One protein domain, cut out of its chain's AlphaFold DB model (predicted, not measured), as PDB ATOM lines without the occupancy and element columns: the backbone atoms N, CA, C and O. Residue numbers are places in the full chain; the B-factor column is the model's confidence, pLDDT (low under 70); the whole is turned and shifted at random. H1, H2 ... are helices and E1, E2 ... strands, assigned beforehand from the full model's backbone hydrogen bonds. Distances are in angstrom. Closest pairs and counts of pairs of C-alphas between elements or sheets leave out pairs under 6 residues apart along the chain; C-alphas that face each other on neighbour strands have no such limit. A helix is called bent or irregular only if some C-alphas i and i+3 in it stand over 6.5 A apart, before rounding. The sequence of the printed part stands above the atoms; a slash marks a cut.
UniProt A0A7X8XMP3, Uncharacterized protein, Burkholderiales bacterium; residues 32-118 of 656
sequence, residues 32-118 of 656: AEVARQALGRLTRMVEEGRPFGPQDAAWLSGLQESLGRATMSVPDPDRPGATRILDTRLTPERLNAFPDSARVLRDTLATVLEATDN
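This is residues 32 to 118 of the 656 residues of an uncharacterized protein of Burkholderiales bacterium (UniProt A0A7X8XMP3). What would one see first? A small helical body, in which H1 packs on both H4 and H2 and short H3 packs on H2, has a two-stranded hairpin, E1 and E2, reaching away from it as an arm. What is it made of? The 87 printed residues hold, in order, H1, H2, E1, E2, H3 and H4, mostly helix, with one antiparallel sheet, E1 - E2. It is only just compact, close to loose, with a radius of gyration of the C-alphas of 14.4 A and spans of 42 by 34 by 21 A.

Where are the helices? H1, residues 32 to 48, is 24.5 A long and begins at C-alpha 32 (-49.528, -93.627, 31.947). H2 is residues 54 to 67, 20.1 A, and irregular, with C-alphas 55 and 58 7.1 A apart; H3 is residues 92 to 97, 8.6 A. H4, residues 101 to 117, is 23.8 A long and ends at C-alpha 117 (-49.367, -94.502, 41.128). Where are the strands? E1 is residues 71 to 75, 13.7 A, and E2 residues 83 to 87, 13.4 A.

What does H1 touch? Its residues 34 to 38 alone touch H2 in a helical hairpin, closest C-alphas Val 34 and Leu 63 at 7.1 A, at a shallow tilt of 34 degrees, only just short of steep, opposite ways. It touches H4, closest C-alphas Leu 39 and Arg 106 at 5.4 A, at a tilt of 37 degrees, only just steep, opposite ways. What of H3? Residues 54 to 60 of H2 alone touch it, closest C-alphas Ala 57 and Pro 92 at 6.3 A, about perpendicular at 86 degrees. How do the backbones pair? In the hairpin E1 and E2, N 72 and O 86 are 3.0 A apart, within hydrogen-bond range. Every O i to N i+4 pair is within range in H1, H3 and H4, and 8 of 10 in H2.

How large is it? The two C-alphas farthest apart, of Glu 48 and Gly 81, are 43.7 A apart. Is it continuous and sure? The printed part has no cut and no long link. The mean pLDDT of the printed part is 92.0, with residues 77, 80 and 81 under 70.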
ATOM      1  N   ALA A  32     -50.329 -92.931  30.943       92.81
ATOM      2  CA  ALA A  32     -49.528 -93.627  31.947       92.81
ATOM      3  C   ALA A  32     -48.779 -94.840  31.368       92.81
ATOM      4  O   ALA A  32     -47.616 -95.063  31.696       92.81
ATOM      5  N   GLU A  33     -49.406 -95.599  30.471       94.31
ATOM      6  CA  GLU A  33     -48.776 -96.747  29.819       94.31
ATOM      7  C   GLU A  33     -47.671 -96.304  28.853       94.31
ATOM      8  O   GLU A  33     -46.557 -96.831  28.900       94.31
ATOM      9  N   VAL A  34     -47.920 -95.245  28.073       95.12
ATOM     10  CA  VAL A  34     -46.891 -94.616  27.228       95.12
ATOM     11  C   VAL A  34     -45.691 -94.172  28.072       95.12
ATOM     12  O   VAL A  34     -44.541 -94.430  27.707       95.12
ATOM     13  N   ALA A  35     -45.941 -93.544  29.226       95.81
ATOM     14  CA  ALA A  35     -44.890 -93.122  30.150       95.81
ATOM     15  C   ALA A  35     -44.084 -94.311  30.699       95.81
ATOM     16  O   ALA A  35     -42.854 -94.237  30.729       95.81
ATOM     17  N   ARG A  36     -44.730 -95.425  31.077       96.44
ATOM     18  CA  ARG A  36     -44.042 -96.634  31.577       96.44
ATOM     19  C   ARG A  36     -43.158 -97.278  30.511       96.44
ATOM     20  O   ARG A  36     -42.004 -97.616  30.785       96.44
ATOM     21  N   GLN A  37     -43.659 -97.403  29.284       96.12
ATOM     22  CA  GLN A  37     -42.875 -97.941  28.169       96.12
ATOM     23  C   GLN A  37     -41.678 -97.042  27.835       96.12
ATOM     24  O   GLN A  37     -40.556 -97.528  27.641       96.12
ATOM     25  N   ALA A  38     -41.895 -95.724  27.810       97.00
ATOM     26  CA  ALA A  38     -40.839 -94.744  27.591       97.00
ATOM     27  C   ALA A  38     -39.789 -94.778  28.711       97.00
ATOM     28  O   ALA A  38     -38.594 -94.781  28.407       97.00
ATOM     29  N   LEU A  39     -40.210 -94.893  29.975       97.56
ATOM     30  CA  LEU A  39     -39.316 -95.040  31.123       97.56
ATOM     31  C   LEU A  39     -38.393 -96.255  30.953       97.56
ATOM     32  O   LEU A  39     -37.177 -96.113  31.055       97.56
ATOM     33  N   GLY A  40     -38.935 -97.426  30.600       97.00
ATOM     34  CA  GLY A  40     -38.131 -98.633  30.373       97.00
ATOM     35  C   GLY A  40     -37.117 -98.494  29.227       97.00
ATOM     36  O   GLY A  40     -36.004 -99.022  29.298       97.00
ATOM     37  N   ARG A  41     -37.462 -97.760  28.161       96.94
ATOM     38  CA  ARG A  41     -36.520 -97.455  27.071       96.94
ATOM     39  C   ARG A  41     -35.423 -96.492  27.520       96.94
ATOM     40  O   ARG A  41     -34.257 -96.763  27.245       96.94
ATOM     41  N   LEU A  42     -35.782 -95.412  28.210       97.81
ATOM     42  CA  LEU A  42     -34.838 -94.398  28.685       97.81
ATOM     43  C   LEU A  42     -33.875 -94.956  29.738       97.81
ATOM     44  O   LEU A  42     -32.689 -94.650  29.680       97.81
ATOM     45  N   THR A  43     -34.340 -95.825  30.639       97.38
ATOM     46  CA  THR A  43     -33.473 -96.512  31.611       97.38
ATOM     47  C   THR A  43     -32.355 -97.282  30.914       97.38
ATOM     48  O   THR A  43     -31.189 -97.039  31.214       97.38
ATOM     49  N   ARG A  44     -32.684 -98.106  29.906       96.88
ATOM     50  CA  ARG A  44     -31.670 -98.830  29.117       96.88
ATOM     51  C   ARG A  44     -30.703 -97.888  28.409       96.88
ATOM     52  O   ARG A  44     -29.502 -98.111  28.440       96.88
ATOM     53  N   MET A  45     -31.205 -96.800  27.820       97.00
ATOM     54  CA  MET A  45     -30.342 -95.804  27.173       97.00
ATOM     55  C   MET A  45     -29.339 -95.176  28.144       97.00
ATOM     56  O   MET A  45     -28.177 -94.998  27.783       97.00
ATOM     57  N   VAL A  46     -29.776 -94.848  29.365       96.31
ATOM     58  CA  VAL A  46     -28.904 -94.278  30.403       96.31
ATOM     59  C   VAL A  46     -27.865 -95.298  30.872       96.31
ATOM     60  O   VAL A  46     -26.704 -94.932  31.035       96.31
ATOM     61  N   GLU A  47     -28.251 -96.562  31.058       95.94
ATOM     62  CA  GLU A  47     -27.334 -97.653  31.430       95.94
ATOM     63  C   GLU A  47     -26.285 -97.930  30.343       95.94
ATOM     64  O   GLU A  47     -25.118 -98.162  30.649       95.94
ATOM     65  N   GLU A  48     -26.684 -97.857  29.072       96.00
ATOM     66  CA  GLU A  48     -25.806 -98.029  27.910       96.00
ATOM     67  C   GLU A  48     -24.922 -96.799  27.629       96.00
ATOM     68  O   GLU A  48     -23.998 -96.883  26.818       96.00
ATOM     69  N   GLY A  49     -25.218 -95.641  28.232       94.00
ATOM     70  CA  GLY A  49     -24.599 -94.362  27.863       94.00
ATOM     71  C   GLY A  49     -24.893 -93.952  26.413       94.00
ATOM     72  O   GLY A  49     -24.078 -93.286  25.772       94.00
ATOM     73  N   ARG A  50     -26.032 -94.392  25.860       94.25
ATOM     74  CA  ARG A  50     -26.366 -94.253  24.438       94.25
ATOM     75  C   ARG A  50     -27.055 -92.908  24.148       94.25
ATOM     76  O   ARG A  50     -28.108 -92.644  24.734       94.25
ATOM     77  N   PRO A  51     -26.565 -92.097  23.189       93.88
ATOM     78  CA  PRO A  51     -27.265 -90.889  22.752       93.88
ATOM     79  C   PRO A  51     -28.520 -91.220  21.925       93.88
ATOM     80  O   PRO A  51     -28.687 -92.338  21.418       93.88
ATOM     81  N   PHE A  52     -29.396 -90.231  21.741       96.56
ATOM     82  CA  PHE A  52     -30.542 -90.363  20.839       96.56
ATOM     83  C   PHE A  52     -30.061 -90.425  19.384       96.56
ATOM     84  O   PHE A  52     -29.212 -89.638  18.969       96.56
ATOM     85  N   GLY A  53     -30.596 -91.355  18.596       95.38
ATOM     86  CA  GLY A  53     -30.265 -91.513  17.181       95.38
ATOM     87  C   GLY A  53     -31.489 -91.397  16.268       95.38
ATOM     88  O   GLY A  53     -32.623 -91.346  16.749       95.38
ATOM     89  N   PRO A  54     -31.296 -91.409  14.936       95.62
ATOM     90  CA  PRO A  54     -32.397 -91.356  13.969       95.62
ATOM     91  C   PRO A  54     -33.454 -92.453  14.175       95.62
ATOM     92  O   PRO A  54     -34.642 -92.224  13.959       95.62
ATOM     93  N   GLN A  55     -33.044 -93.628  14.661       94.19
ATOM     94  CA  GLN A  55     -33.931 -94.745  15.004       94.19
ATOM     95  C   GLN A  55     -34.906 -94.441  16.155       94.19
ATOM     96  O   GLN A  55     -35.900 -95.146  16.330       94.19
ATOM     97  N   ASP A  56     -34.627 -93.414  16.962       96.56
ATOM     98  CA  ASP A  56     -35.484 -92.992  18.067       96.56
ATOM     99  C   ASP A  56     -36.566 -91.995  17.609       96.56
ATOM    100  O   ASP A  56     -37.563 -91.836  18.307       96.56
ATOM    101  N   ALA A  57     -36.434 -91.373  16.427       95.38
ATOM    102  CA  ALA A  57     -37.275 -90.252  15.993       95.38
ATOM    103  C   ALA A  57     -38.779 -90.571  15.951       95.38
ATOM    104  O   ALA A  57     -39.589 -89.795  16.452       95.38
ATOM    105  N   ALA A  58     -39.165 -91.729  15.402       94.62
ATOM    106  CA  ALA A  58     -40.573 -92.130  15.337       94.62
ATOM    107  C   ALA A  58     -41.180 -92.337  16.735       94.62
ATOM    108  O   ALA A  58     -42.303 -91.916  17.002       94.62
ATOM    109  N   TRP A  59     -40.412 -92.938  17.648       95.94
ATOM    110  CA  TRP A  59     -40.838 -93.124  19.033       95.94
ATOM    111  C   TRP A  59     -40.937 -91.793  19.780       95.94
ATOM    112  O   TRP A  59     -41.917 -91.569  20.483       95.94
ATOM    113  N   LEU A  60     -39.966 -90.897  19.598       96.00
ATOM    114  CA  LEU A  60     -40.000 -89.574  20.213       96.00
ATOM    115  C   LEU A  60     -41.181 -88.733  19.710       96.00
ATOM    116  O   LEU A  60     -41.780 -88.017  20.507       96.00
ATOM    117  N   SER A  61     -41.563 -88.861  18.433       93.94
ATOM    118  CA  SER A  61     -42.785 -88.240  17.899       93.94
ATOM    119  C   SER A  61     -44.038 -88.775  18.594       93.94
ATOM    120  O   SER A  61     -44.874 -87.991  19.030       93.94
ATOM    121  N   GLY A  62     -44.141 -90.095  18.786       93.44
ATOM    122  CA  GLY A  62     -45.254 -90.687  19.539       93.44
ATOM    123  C   GLY A  62     -45.281 -90.237  21.005       93.44
ATOM    124  O   GLY A  62     -46.329 -89.879  21.533       93.44
ATOM    125  N   LEU A  63     -44.116 -90.168  21.657       94.38
ATOM    126  CA  LEU A  63     -43.993 -89.654  23.025       94.38
ATOM    127  C   LEU A  63     -44.425 -88.182  23.115       94.38
ATOM    128  O   LEU A  63     -45.124 -87.791  24.050       94.38
ATOM    129  N   GLN A  64     -44.028 -87.375  22.130       94.00
ATOM    130  CA  GLN A  64     -44.389 -85.969  22.006       94.00
ATOM    131  C   GLN A  64     -45.898 -85.770  21.850       94.00
ATOM    132  O   GLN A  64     -46.440 -84.859  22.476       94.00
ATOM    133  N   GLU A  65     -46.551 -86.584  21.019       92.25
ATOM    134  CA  GLU A  65     -47.998 -86.541  20.773       92.25
ATOM    135  C   GLU A  65     -48.799 -86.923  22.022       92.25
ATOM    136  O   GLU A  65     -49.796 -86.272  22.337       92.25
ATOM    137  N   SER A  66     -48.337 -87.929  22.766       92.00
ATOM    138  CA  SER A  66     -49.034 -88.423  23.957       92.00
ATOM    139  C   SER A  66     -48.814 -87.543  25.189       92.00
ATOM    140  O   SER A  66     -49.764 -87.230  25.911       92.00
ATOM    141  N   LEU A  67     -47.565 -87.141  25.456       93.06
ATOM    142  CA  LEU A  67     -47.159 -86.549  26.740       93.06
ATOM    143  C   LEU A  67     -46.612 -85.124  26.634       93.06
ATOM    144  O   LEU A  67     -46.348 -84.498  27.658       93.06
ATOM    145  N   GLY A  68     -46.441 -84.582  25.432       91.31
ATOM    146  CA  GLY A  68     -45.855 -83.262  25.227       91.31
ATOM    147  C   GLY A  68     -46.710 -82.341  24.352       91.31
ATOM    148  O   GLY A  68     -47.896 -82.568  24.124       91.31
ATOM    149  N   ARG A  69     -46.083 -81.276  23.849       88.81
ATOM    150  CA  ARG A  69     -46.546 -80.450  22.723       88.81
ATOM    151  C   ARG A  69     -45.362 -79.943  21.898       88.81
ATOM    152  O   ARG A  69     -44.258 -79.831  22.421       88.81
ATOM    153  N   ALA A  70     -45.588 -79.610  20.629       88.06
ATOM    154  CA  ALA A  70     -44.522 -79.151  19.730       88.06
ATOM    155  C   ALA A  70     -44.011 -77.734  20.046       88.06
ATOM    156  O   ALA A  70     -42.858 -77.424  19.765       88.06
ATOM    157  N   THR A  71     -44.859 -76.878  20.616       90.06
ATOM    158  CA  THR A  71     -44.504 -75.504  20.991       90.06
ATOM    159  C   THR A  71     -45.181 -75.096  22.289       90.06
ATOM    160  O   THR A  71     -46.297 -75.540  22.568       90.06
ATOM    161  N   MET A  72     -44.566 -74.170  23.020       87.31
ATOM    162  CA  MET A  72     -45.105 -73.608  24.259       87.31
ATOM    163  C   MET A  72     -44.917 -72.090  24.302       87.31
ATOM    164  O   MET A  72     -43.855 -71.600  23.946       87.31
ATOM    165  N   SER A  73     -45.913 -71.352  24.798       87.00
ATOM    166  CA  SER A  73     -45.763 -69.935  25.149       87.00
ATOM    167  C   SER A  73     -45.461 -69.804  26.639       87.00
ATOM    168  O   SER A  73     -46.212 -70.339  27.451       87.00
ATOM    169  N   VAL A  74     -44.401 -69.084  27.001       82.50
ATOM    170  CA  VAL A  74     -44.038 -68.795  28.402       82.50
ATOM    171  C   VAL A  74     -43.825 -67.309  28.621       82.50
ATOM    172  O   VAL A  74     -43.495 -66.616  27.654       82.50
ATOM    173  N   PRO A  75     -43.951 -66.815  29.865       78.00
ATOM    174  CA  PRO A  75     -43.400 -65.517  30.235       78.00
ATOM    175  C   PRO A  75     -41.939 -65.420  29.790       78.00
ATOM    176  O   PRO A  75     -41.184 -66.380  29.946       78.00
ATOM    177  N   ASP A  76     -41.563 -64.292  29.192       78.12
ATOM    178  CA  ASP A  76     -40.176 -64.009  28.846       78.12
ATOM    179  C   ASP A  76     -39.486 -63.433  30.082       78.12
ATOM    180  O   ASP A  76     -39.770 -62.300  30.476       78.12
ATOM    181  N   PRO A  77     -38.617 -64.203  30.738       68.50
ATOM    182  CA  PRO A  77     -38.088 -63.782  32.018       68.50
ATOM    183  C   PRO A  77     -37.023 -62.683  31.880       68.50
ATOM    184  O   PRO A  77     -36.737 -61.994  32.852       68.50
ATOM    185  N   ASP A  78     -36.507 -62.461  30.666       73.81
ATOM    186  CA  ASP A  78     -35.599 -61.354  30.342       73.81
ATOM    187  C   ASP A  78     -36.366 -60.059  30.005       73.81
ATOM    188  O   ASP A  78     -35.779 -58.984  29.873       73.81
ATOM    189  N   ARG A  79     -37.693 -60.148  29.824       73.06
ATOM    190  CA  ARG A  79     -38.577 -59.031  29.458       73.06
ATOM    191  C   ARG A  79     -39.906 -59.136  30.219       73.06
ATOM    192  O   ARG A  79     -40.880 -59.654  29.663       73.06
ATOM    193  N   PRO A  80     -39.974 -58.632  31.467       67.50
ATOM    194  CA  PRO A  80     -41.175 -58.702  32.297       67.50
ATOM    195  C   PRO A  80     -42.441 -58.251  31.553       67.50
ATOM    196  O   PRO A  80     -42.467 -57.205  30.909       67.50
ATOM    197  N   GLY A  81     -43.498 -59.065  31.621       69.00
ATOM    198  CA  GLY A  81     -44.774 -58.814  30.941       69.00
ATOM    199  C   GLY A  81     -44.842 -59.255  29.471       69.00
ATOM    200  O   GLY A  81     -45.936 -59.282  28.907       69.00
ATOM    201  N   ALA A  82     -43.725 -59.650  28.852       81.81
ATOM    202  CA  ALA A  82     -43.721 -60.265  27.527       81.81
ATOM    203  C   ALA A  82     -43.838 -61.797  27.610       81.81
ATOM    204  O   ALA A  82     -43.619 -62.412  28.654       81.81
ATOM    205  N   THR A  83     -44.162 -62.427  26.480       84.62
ATOM    206  CA  THR A  83     -44.129 -63.885  26.315       84.62
ATOM    207  C   THR A  83     -43.227 -64.275  25.155       84.62
ATOM    208  O   THR A  83     -43.198 -63.581  24.135       84.62
ATOM    209  N   ARG A  84     -42.555 -65.422  25.259       87.94
ATOM    210  CA  ARG A  84     -41.800 -66.036  24.160       87.94
ATOM    211  C   ARG A  84     -42.333 -67.428  23.835       87.94
ATOM    212  O   ARG A  84     -42.743 -68.166  24.729       87.94
ATOM    213  N   ILE A  85     -42.320 -67.778  22.548       89.88
ATOM    214  CA  ILE A  85     -42.693 -69.113  22.066       89.88
ATOM    215  C   ILE A  85     -41.432 -69.971  21.987       89.88
ATOM    216  O   ILE A  85     -40.461 -69.595  21.332       89.88
ATOM    217  N   LEU A  86     -41.460 -71.124  22.643       87.88
ATOM    218  CA  LEU A  86     -40.403 -72.125  22.632       87.88
ATOM    219  C   LEU A  86     -40.772 -73.263  21.678       87.88
ATOM    220  O   LEU A  86     -41.919 -73.713  21.657       87.88
ATOM    221  N   ASP A  87     -39.783 -73.752  20.933       89.81
ATOM    222  CA  ASP A  87     -39.859 -75.029  20.221       89.81
ATOM    223  C   ASP A  87     -39.570 -76.160  21.209       89.81
ATOM    224  O   ASP A  87     -38.489 -76.236  21.789       89.81
ATOM    225  N   THR A  88     -40.538 -77.035  21.433       90.50
ATOM    226  CA  THR A  88     -40.474 -78.070  22.473       90.50
ATOM    227  C   THR A  88     -40.484 -79.473  21.883       90.50
ATOM    228  O   THR A  88     -40.674 -80.440  22.616       90.50
ATOM    229  N   ARG A  89     -40.242 -79.592  20.567       92.94
ATOM    230  CA  ARG A  89     -40.188 -80.875  19.858       92.94
ATOM    231  C   ARG A  89     -39.092 -81.794  20.406       92.94
ATOM    232  O   ARG A  89     -37.922 -81.412  20.470       92.94
ATOM    233  N   LEU A  90     -39.460 -83.038  20.709       94.31
ATOM    234  CA  LEU A  90     -38.549 -84.124  21.078       94.31
ATOM    235  C   LEU A  90     -37.891 -84.725  19.822       94.31
ATOM    236  O   LEU A  90     -38.264 -85.789  19.347       94.31
ATOM    237  N   THR A  91     -36.914 -84.034  19.242       95.06
ATOM    238  CA  THR A  91     -36.087 -84.578  18.143       95.06
ATOM    239  C   THR A  91     -34.742 -85.069  18.682       95.06
ATOM    240  O   THR A  91     -34.229 -84.416  19.596       95.06
ATOM    241  N   PRO A  92     -34.116 -86.117  18.110       96.00
ATOM    242  CA  PRO A  92     -32.794 -86.579  18.544       96.00
ATOM    243  C   PRO A  92     -31.752 -85.457  18.656       96.00
ATOM    244  O   PRO A  92     -31.025 -85.391  19.643       96.00
ATOM    245  N   GLU A  93     -31.721 -84.532  17.697       94.56
ATOM    246  CA  GLU A  93     -30.775 -83.412  17.656       94.56
ATOM    247  C   GLU A  93     -30.945 -82.485  18.866       94.56
ATOM    248  O   GLU A  93     -29.977 -82.176  19.557       94.56
ATOM    249  N   ARG A  94     -32.188 -82.078  19.157       92.62
ATOM    250  CA  ARG A  94     -32.515 -81.215  20.306       92.62
ATOM    251  C   ARG A  94     -32.254 -81.907  21.638       92.62
ATOM    252  O   ARG A  94     -31.719 -81.281  22.546       92.62
ATOM    253  N   LEU A  95     -32.599 -83.189  21.749       93.81
ATOM    254  CA  LEU A  95     -32.334 -83.962  22.960       93.81
ATOM    255  C   LEU A  95     -30.833 -84.089  23.214       93.81
ATOM    256  O   LEU A  95     -30.390 -83.839  24.328       93.81
ATOM    257  N   ASN A  96     -30.035 -84.406  22.196       94.06
ATOM    258  CA  ASN A  96     -28.583 -84.513  22.351       94.06
ATOM    259  C   ASN A  96     -27.897 -83.161  22.615       94.06
ATOM    260  O   ASN A  96     -26.780 -83.145  23.123       94.06
ATOM    261  N   ALA A  97     -28.541 -82.037  22.287       92.31
ATOM    262  CA  ALA A  97     -28.052 -80.704  22.634       92.31
ATOM    263  C   ALA A  97     -28.310 -80.326  24.107       92.31
ATOM    264  O   ALA A  97     -27.682 -79.397  24.612       92.31
ATOM    265  N   PHE A  98     -29.219 -81.026  24.796       91.25
ATOM    266  CA  PHE A  98     -29.503 -80.816  26.212       91.25
ATOM    267  C   PHE A  98     -28.676 -81.802  27.068       91.25
ATOM    268  O   PHE A  98     -28.798 -83.016  26.865       91.25
ATOM    269  N   PRO A  99     -27.863 -81.326  28.035       90.00
ATOM    270  CA  PRO A  99     -27.030 -82.189  28.874       90.00
ATOM    271  C   PRO A  99     -27.835 -83.281  29.590       90.00
ATOM    272  O   PRO A  99     -28.847 -82.998  30.226       90.00
ATOM    273  N   ASP A 100     -27.391 -84.535  29.479       91.56
ATOM    274  CA  ASP A 100     -28.016 -85.698  30.127       91.56
ATOM    275  C   ASP A 100     -29.530 -85.850  29.878       91.56
ATOM    276  O   ASP A 100     -30.262 -86.408  30.698       91.56
ATOM    277  N   SER A 101     -30.029 -85.410  28.719       94.12
ATOM    278  CA  SER A 101     -31.467 -85.403  28.405       94.12
ATOM    279  C   SER A 101     -32.166 -86.756  28.566       94.12
ATOM    280  O   SER A 101     -33.314 -86.795  29.005       94.12
ATOM    281  N   ALA A 102     -31.492 -87.874  28.277       95.56
ATOM    282  CA  ALA A 102     -32.050 -89.209  28.503       95.56
ATOM    283  C   ALA A 102     -32.331 -89.471  29.991       95.56
ATOM    284  O   ALA A 102     -33.388 -89.999  30.339       95.56
ATOM    285  N   ARG A 103     -31.411 -89.053  30.869       95.50
ATOM    286  CA  ARG A 103     -31.558 -89.141  32.325       95.50
ATOM    287  C   ARG A 103     -32.655 -88.203  32.815       95.50
ATOM    288  O   ARG A 103     -33.535 -88.644  33.540       95.50
ATOM    289  N   VAL A 104     -32.663 -86.958  32.342       95.31
ATOM    290  CA  VAL A 104     -33.682 -85.963  32.708       95.31
ATOM    291  C   VAL A 104     -35.085 -86.429  32.324       95.31
ATOM    292  O   VAL A 104     -36.003 -86.330  33.135       95.31
ATOM    293  N   LEU A 105     -35.267 -86.981  31.120       96.56
ATOM    294  CA  LEU A 105     -36.554 -87.537  30.692       96.56
ATOM    295  C   LEU A 105     -36.939 -88.776  31.506       96.56
ATOM    296  O   LEU A 105     -38.099 -88.901  31.893       96.56
ATOM    297  N   ARG A 106     -35.986 -89.674  31.792       97.12
ATOM    298  CA  ARG A 106     -36.219 -90.847  32.648       97.12
ATOM    299  C   ARG A 106     -36.726 -90.413  34.023       97.12
ATOM    300  O   ARG A 106     -37.773 -90.882  34.453       97.12
ATOM    301  N   ASP A 107     -36.008 -89.503  34.669       96.69
ATOM    302  CA  ASP A 107     -36.300 -89.027  36.025       96.69
ATOM    303  C   ASP A 107     -37.630 -88.274  36.060       96.69
ATOM    304  O   ASP A 107     -38.464 -88.514  36.927       96.69
ATOM    305  N   THR A 108     -37.895 -87.472  35.028       96.81
ATOM    306  CA  THR A 108     -39.182 -86.802  34.826       96.81
ATOM    307  C   THR A 108     -40.348 -87.790  34.767       96.81
ATOM    308  O   THR A 108     -41.331 -87.630  35.492       96.81
ATOM    309  N   LEU A 109     -40.260 -88.817  33.915       97.31
ATOM    310  CA  LEU A 109     -41.329 -89.809  33.779       97.31
ATOM    311  C   LEU A 109     -41.490 -90.645  35.048       97.31
ATOM    312  O   LEU A 109     -42.619 -90.925  35.443       97.31
ATOM    313  N   ALA A 110     -40.384 -91.010  35.701       97.38
ATOM    314  CA  ALA A 110     -40.408 -91.748  36.956       97.38
ATOM    315  C   ALA A 110     -41.136 -90.957  38.055       97.38
ATOM    316  O   ALA A 110     -42.032 -91.494  38.700       97.38
ATOM    317  N   THR A 111     -40.829 -89.667  38.218       97.00
ATOM    318  CA  THR A 111     -41.479 -88.798  39.210       97.00
ATOM    319  C   THR A 111     -42.959 -88.550  38.909       97.00
ATOM    320  O   THR A 111     -43.780 -88.559  39.824       97.00
ATOM    321  N   VAL A 112     -43.336 -88.374  37.638       96.31
ATOM    322  CA  VAL A 112     -44.752 -88.242  37.239       96.31
ATOM    323  C   VAL A 112     -45.528 -89.541  37.487       96.31
ATOM    324  O   VAL A 112     -46.678 -89.503  37.931       96.31
ATOM    325  N   LEU A 113     -44.912 -90.697  37.225       96.19
ATOM    326  CA  LEU A 113     -45.512 -91.997  37.524       96.19
ATOM    327  C   LEU A 113     -45.623 -92.234  39.031       96.19
ATOM    328  O   LEU A 113     -46.677 -92.673  39.470       96.19
ATOM    329  N   GLU A 114     -44.629 -91.845  39.834       95.44
ATOM    330  CA  GLU A 114     -44.722 -91.876  41.304       95.44
ATOM    331  C   GLU A 114     -45.921 -91.060  41.801       95.44
ATOM    332  O   GLU A 114     -46.758 -91.553  42.557       95.44
ATOM    333  N   ALA A 115     -46.049 -89.825  41.313       94.50
ATOM    334  CA  ALA A 115     -47.169 -88.944  41.620       94.50
ATOM    335  C   ALA A 115     -48.532 -89.543  41.205       94.50
ATOM    336  O   ALA A 115     -49.561 -89.246  41.819       94.50
ATOM    337  N   THR A 116     -48.549 -90.367  40.156       94.38
ATOM    338  CA  THR A 116     -49.755 -91.005  39.613       94.38
ATOM    339  C   THR A 116     -50.132 -92.268  40.389       94.38
ATOM    340  O   THR A 116     -51.292 -92.427  40.769       94.38
ATOM    341  N   ASP A 117     -49.155 -93.134  40.655       93.19
ATOM    342  CA  ASP A 117     -49.367 -94.502  41.128       93.19
ATOM    343  C   ASP A 117     -49.351 -94.610  42.667       93.19
ATOM    344  O   ASP A 117     -49.952 -95.534  43.216       93.19
ATOM    345  N   ASN A 118     -48.740 -93.650  43.378       90.25
ATOM    346  CA  ASN A 118     -48.561 -93.694  44.837       90.25
ATOM    347  C   ASN A 118     -49.206 -92.500  45.582       90.25
ATOM    348  O   ASN A 118     -48.517 -91.746  46.272       90.25
TER     349      ASN A 118